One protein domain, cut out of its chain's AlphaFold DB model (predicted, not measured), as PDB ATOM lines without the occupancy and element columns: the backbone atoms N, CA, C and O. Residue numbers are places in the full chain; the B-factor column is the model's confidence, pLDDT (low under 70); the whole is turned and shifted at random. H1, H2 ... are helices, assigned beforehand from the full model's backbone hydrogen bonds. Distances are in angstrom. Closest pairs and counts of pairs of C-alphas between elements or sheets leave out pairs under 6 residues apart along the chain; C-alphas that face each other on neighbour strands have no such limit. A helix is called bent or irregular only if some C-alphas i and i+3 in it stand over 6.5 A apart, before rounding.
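AT A GLANCE: This is residues 2 to 47 of the 97 residues of an uncharacterized protein of Phocaeicola vulgatus (UniProt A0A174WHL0). A long helix, H2, makes the long arm of an open L, and a shorter helix, H1, makes the other arm; the corner is the tight link between them, residues 20 to 23, and the two arms do not fold back on each other. The printed part has 46 residues with two named helices, in the order H1, H2, and no named strand; the class is all helix. The whole is extended, with a radius of gyration of the C-alphas of 15.8 A, and flat, with spans of 46 by 26 by 10 A.

IN THESE COORDINATES: H2, residues 24 to 44, is 29.6 A long from C-alpha 24 at (145.170, 175.832, 136.897) to C-alpha 44 at (138.798, 147.741, 130.300). It is neither bent nor irregular, but only just: C-alphas 27 and 30 are 6.3 A apart. H1, residues 6 to 19, is 19.6 A long and begins at C-alpha 6, (137.457, 183.787, 152.419).

HOW THE PARTS SIT: H2 and H1 are apart, with no C-alpha of the one within 8 A of the other. The tight link of four residues joins Glu 19 to Lys 24. In H1 every O i to N i+4 pair is within hydrogen-bond range; in H2 it is 15 of 17. Residues 28 to 36, within H2, stand free, and so do residues 38 to 45, of which 38 to 44 belong to H2. Residues 2 to 12 stand free too, of which 6 to 12 belong to H1.

THE WHOLE: The two C-alphas farthest apart, those of Tyr 7 and Asp 47, are 47.3 A apart. The printed part has no cut, and its one link between helices is tight. The mean pLDDT of the printed part is 72.7; 15 residues are under 70, among them residues 2 to 4 and 43 to 47.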
ATOM      1  N   LYS A   2     134.944 171.347 156.323       50.88
ATOM      2  CA  LYS A   2     135.080 172.717 156.857       50.88
ATOM      3  C   LYS A   2     135.291 173.688 155.687       50.88
ATOM      4  O   LYS A   2     136.243 173.518 154.931       50.88
ATOM      5  N   ARG A   3     134.416 174.687 155.519       53.41
ATOM      6  CA  ARG A   3     134.609 175.756 154.523       53.41
ATOM      7  C   ARG A   3     135.815 176.603 154.933       53.41
ATOM      8  O   ARG A   3     135.861 177.088 156.061       53.41
ATOM      9  N   LEU A   4     136.784 176.779 154.033       63.19
ATOM     10  CA  LEU A   4     137.867 177.739 154.247       63.19
ATOM     11  C   LEU A   4     137.273 179.149 154.382       63.19
ATOM     12  O   LEU A   4     136.399 179.532 153.602       63.19
ATOM     13  N   SER A   5     137.762 179.932 155.347       71.06
ATOM     14  CA  SER A   5     137.433 181.355 155.413       71.06
ATOM     15  C   SER A   5     137.929 182.053 154.139       71.06
ATOM     16  O   SER A   5     138.956 181.684 153.565       71.06
ATOM     17  N   LYS A   6     137.193 183.069 153.681       67.94
ATOM     18  CA  LYS A   6     137.457 183.787 152.419       67.94
ATOM     19  C   LYS A   6     138.895 184.336 152.332       67.94
ATOM     20  O   LYS A   6     139.462 184.392 151.244       67.94
ATOM     21  N   TYR A   7     139.482 184.677 153.482       71.31
ATOM     22  CA  TYR A   7     140.869 185.127 153.631       71.31
ATOM     23  C   TYR A   7     141.879 184.005 153.366       71.31
ATOM     24  O   TYR A   7     142.720 184.155 152.483       71.31
ATOM     25  N   ARG A   8     141.704 182.836 153.999       73.31
ATOM     26  CA  ARG A   8     142.577 181.672 153.772       73.31
ATOM     27  C   ARG A   8     142.544 181.188 152.328       73.31
ATOM     28  O   ARG A   8     143.566 180.772 151.798       73.31
ATOM     29  N   TYR A   9     141.382 181.235 151.677       77.44
ATOM     30  CA  TYR A   9     141.280 180.850 150.266       77.44
ATOM     31  C   TYR A   9     142.142 181.749 149.368       77.44
ATOM     32  O   TYR A   9     142.792 181.268 148.441       77.44
ATOM     33  N   ARG A  10     142.170 183.057 149.651       81.31
ATOM     34  CA  ARG A  10     142.931 184.033 148.866       81.31
ATOM     35  C   ARG A  10     144.437 183.873 149.065       81.31
ATOM     36  O   ARG A  10     145.167 183.918 148.084       81.31
ATOM     37  N   GLU A  11     144.880 183.637 150.298       83.19
ATOM     38  CA  GLU A  11     146.290 183.367 150.611       83.19
ATOM     39  C   GLU A  11     146.790 182.107 149.908       83.19
ATOM     40  O   GLU A  11     147.804 182.148 149.218       83.19
ATOM     41  N   VAL A  12     146.031 181.011 149.998       79.50
ATOM     42  CA  VAL A  12     146.380 179.745 149.343       79.50
ATOM     43  C   VAL A  12     146.424 179.908 147.823       79.50
ATOM     44  O   VAL A  12     147.369 179.454 147.185       79.50
ATOM     45  N   LYS A  13     145.444 180.605 147.233       79.25
ATOM     46  CA  LYS A  13     145.432 180.879 145.789       79.25
ATOM     47  C   LYS A  13     146.650 181.701 145.357       79.25
ATOM     48  O   LYS A  13     147.268 181.378 144.347       79.25
ATOM     49  N   ASN A  14     146.984 182.750 146.107       83.88
ATOM     50  CA  ASN A  14     148.120 183.612 145.793       83.88
ATOM     51  C   ASN A  14     149.446 182.861 145.930       83.88
ATOM     52  O   ASN A  14     150.309 183.022 145.080       83.88
ATOM     53  N   TYR A  15     149.589 182.009 146.943       83.06
ATOM     54  CA  TYR A  15     150.778 181.181 147.130       83.06
ATOM     55  C   TYR A  15     150.979 180.200 145.964       83.06
ATOM     56  O   TYR A  15     152.054 180.131 145.378       83.06
ATOM     57  N   ILE A  16     149.916 179.502 145.555       81.25
ATOM     58  CA  ILE A  16     149.954 178.575 144.414       81.25
ATOM     59  C   ILE A  16     150.353 179.295 143.117       81.25
ATOM     60  O   ILE A  16     151.160 178.782 142.345       81.25
ATOM     61  N   HIS A  17     149.801 180.485 142.883       76.19
ATOM     62  CA  HIS A  17     150.035 181.207 141.637       76.19
ATOM     63  C   HIS A  17     151.377 181.949 141.607       76.19
ATOM     64  O   HIS A  17     152.048 181.944 140.581       76.19
ATOM     65  N   ASN A  18     151.776 182.581 142.713       82.38
ATOM     66  CA  ASN A  18     152.940 183.467 142.746       82.38
ATOM     67  C   ASN A  18     154.219 182.742 143.181       82.38
ATOM     68  O   ASN A  18     155.260 182.939 142.560       82.38
ATOM     69  N   GLU A  19     154.140 181.903 144.220       82.12
ATOM     70  CA  GLU A  19     155.309 181.208 144.782       82.12
ATOM     71  C   GLU A  19     155.577 179.901 144.034       82.12
ATOM     72  O   GLU A  19     156.697 179.645 143.599       82.12
ATOM     73  N   LEU A  20     154.535 179.086 143.829       79.69
ATOM     74  CA  LEU A  20     154.674 177.807 143.124       79.69
ATOM     75  C   LEU A  20     154.629 177.958 141.598       79.69
ATOM     76  O   LEU A  20     154.999 177.023 140.893       79.69
ATOM     77  N   LYS A  21     154.182 179.116 141.085       83.94
ATOM     78  CA  LYS A  21     153.991 179.394 139.647       83.94
ATOM     79  C   LYS A  21     153.166 178.329 138.919       83.94
ATOM     80  O   LYS A  21     153.292 178.166 137.710       83.94
ATOM     81  N   LEU A  22     152.312 177.620 139.656       78.94
ATOM     82  CA  LEU A  22     151.462 176.579 139.105       78.94
ATOM     83  C   LEU A  22     150.211 177.222 138.522       78.94
ATOM     84  O   LEU A  22     149.506 178.006 139.172       78.94
ATOM     85  N   THR A  23     149.930 176.877 137.276       78.31
ATOM     86  CA  THR A  23     148.687 177.245 136.618       78.31
ATOM     87  C   THR A  23     147.555 176.321 137.057       78.31
ATOM     88  O   THR A  23     147.742 175.289 137.711       78.31
ATOM     89  N   LYS A  24     146.328 176.701 136.696       71.31
ATOM     90  CA  LYS A  24     145.170 175.832 136.897       71.31
ATOM     91  C   LYS A  24     145.325 174.545 136.081       71.31
ATOM     92  O   LYS A  24     144.944 173.490 136.585       71.31
ATOM     93  N   GLU A  25     145.898 174.615 134.875       71.75
ATOM     94  CA  GLU A  25     146.218 173.429 134.080       71.75
ATOM     95  C   GLU A  25     147.214 172.514 134.800       71.75
ATOM     96  O   GLU A  25     146.940 171.323 134.911       71.75
ATOM     97  N   ASP A  26     148.298 173.047 135.372       71.62
ATOM     98  CA  ASP A  26     149.333 172.234 136.039       71.62
ATOM     99  C   ASP A  26     148.791 171.416 137.220       71.62
ATOM    100  O   ASP A  26     149.307 170.345 137.538       71.62
ATOM    101  N   ILE A  27     147.725 171.899 137.861       74.81
ATOM    102  CA  ILE A  27     147.042 171.196 138.954       74.81
ATOM    103  C   ILE A  27     145.963 170.255 138.415       74.81
ATOM    104  O   ILE A  27     145.812 169.135 138.901       74.81
ATOM    105  N   MET A  28     145.187 170.689 137.422       67.75
ATOM    106  CA  MET A  28     144.061 169.909 136.911       67.75
ATOM    107  C   MET A  28     144.490 168.743 136.025       67.75
ATOM    108  O   MET A  28     143.920 167.662 136.143       67.75
ATOM    109  N   VAL A  29     145.471 168.944 135.146       71.19
ATOM    110  CA  VAL A  29     145.948 167.935 134.194       71.19
ATOM    111  C   VAL A  29     146.370 166.630 134.884       71.19
ATOM    112  O   VAL A  29     145.889 165.581 134.450       71.19
ATOM    113  N   PRO A  30     147.199 166.622 135.949       74.62
ATOM    114  CA  PRO A  30     147.570 165.374 136.615       74.62
ATOM    115  C   PRO A  30     146.374 164.682 137.278       74.62
ATOM    116  O   PRO A  30     146.237 163.471 137.130       74.62
ATOM    117  N   ILE A  31     145.469 165.439 137.912       71.75
ATOM    118  CA  ILE A  31     144.254 164.894 138.541       71.75
ATOM    119  C   ILE A  31     143.362 164.233 137.488       71.75
ATOM    120  O   ILE A  31     142.964 163.082 137.634       71.75
ATOM    121  N   VAL A  32     143.083 164.938 136.389       68.06
ATOM    122  CA  VAL A  32     142.266 164.410 135.290       68.06
ATOM    123  C   VAL A  32     142.928 163.179 134.675       68.06
ATOM    124  O   VAL A  32     142.253 162.188 134.419       68.06
ATOM    125  N   LYS A  33     144.248 163.197 134.475       69.81
ATOM    126  CA  LYS A  33     144.997 162.061 133.924       69.81
ATOM    127  C   LYS A  33     144.905 160.822 134.817       69.81
ATOM    128  O   LYS A  33     144.795 159.712 134.300       69.81
ATOM    129  N   GLU A  34     144.962 160.995 136.131       73.81
ATOM    130  CA  GLU A  34     144.849 159.903 137.101       73.81
ATOM    131  C   GLU A  34     143.421 159.342 137.167       73.81
ATOM    132  O   GLU A  34     143.230 158.128 137.112       73.81
ATOM    133  N   GLU A  35     142.416 160.216 137.164       69.44
ATOM    134  CA  GLU A  35     141.000 159.839 137.106       69.44
ATOM    135  C   GLU A  35     140.653 159.082 135.820       69.44
ATOM    136  O   GLU A  35     140.010 158.033 135.869       69.44
ATOM    137  N   VAL A  36     141.133 159.568 134.671       70.94
ATOM    138  CA  VAL A  36     141.005 158.888 133.377       70.94
ATOM    139  C   VAL A  36     141.650 157.509 133.463       70.94
ATOM    140  O   VAL A  36     140.980 156.512 133.219       70.94
ATOM    141  N   LYS A  37     142.906 157.400 133.909       71.31
ATOM    142  CA  LYS A  37     143.556 156.090 134.076       71.31
ATOM    143  C   LYS A  37     142.746 155.142 134.962       71.31
ATOM    144  O   LYS A  37     142.613 153.973 134.613       71.31
ATOM    145  N   ARG A  38     142.175 155.635 136.065       77.12
ATOM    146  CA  ARG A  38     141.350 154.828 136.973       77.12
ATOM    147  C   ARG A  38     140.072 154.331 136.303       77.12
ATOM    148  O   ARG A  38     139.759 153.150 136.402       77.12
ATOM    149  N   ILE A  39     139.334 155.213 135.630       71.81
ATOM    150  CA  ILE A  39     138.097 154.846 134.925       71.81
ATOM    151  C   ILE A  39     138.400 153.812 133.842       71.81
ATOM    152  O   ILE A  39     137.737 152.785 133.769       71.81
ATOM    153  N   PHE A  40     139.436 154.049 133.041       67.12
ATOM    154  CA  PHE A  40     139.819 153.148 131.958       67.12
ATOM    155  C   PHE A  40     140.281 151.785 132.473       67.12
ATOM    156  O   PHE A  40     139.848 150.764 131.946       67.12
ATOM    157  N   HIS A  41     141.081 151.758 133.540       69.69
ATOM    158  CA  HIS A  41     141.478 150.521 134.206       69.69
ATOM    159  C   HIS A  41     140.265 149.740 134.736       69.69
ATOM    160  O   HIS A  41     140.172 148.534 134.529       69.69
ATOM    161  N   ASN A  42     139.311 150.420 135.377       74.69
ATOM    162  CA  ASN A  42     138.115 149.777 135.924       74.69
ATOM    163  C   ASN A  42     137.198 149.203 134.835       74.69
ATOM    164  O   ASN A  42     136.549 148.186 135.061       74.69
ATOM    165  N   THR A  43     137.125 149.861 133.677       65.75
ATOM    166  CA  THR A  43     136.229 149.465 132.584       65.75
ATOM    167  C   THR A  43     136.852 148.411 131.668       65.75
ATOM    168  O   THR A  43     136.166 147.480 131.258       65.75
ATOM    169  N   TYR A  44     138.141 148.539 131.343       65.75
ATOM    170  CA  TYR A  44     138.798 147.741 130.300       65.75
ATOM    171  C   TYR A  44     139.945 146.853 130.812       65.75
ATOM    172  O   TYR A  44     140.488 146.057 130.043       65.75
ATOM    173  N   GLY A  45     140.286 146.926 132.103       67.50
ATOM    174  CA  GLY A  45     141.302 146.090 132.746       67.50
ATOM    175  C   GLY A  45     142.737 146.616 132.624       67.50
ATOM    176  O   GLY A  45     142.997 147.691 132.089       67.50
ATOM    177  N   ASN A  46     143.683 145.848 133.174       65.69
ATOM    178  CA  ASN A  46     145.089 146.248 133.336       65.69
ATOM    179  C   ASN A  46     146.007 145.819 132.177       65.69
ATOM    180  O   ASN A  46     147.147 146.274 132.122       65.69
ATOM    181  N   ASP A  47     145.539 144.937 131.287       60.78
ATOM    182  CA  ASP A  47     146.345 144.435 130.171       60.78
ATOM    183  C   ASP A  47     146.411 145.482 129.059       60.78
ATOM    184  O   ASP A  47     145.427 145.786 128.379       60.78
TER     185      ASP A  47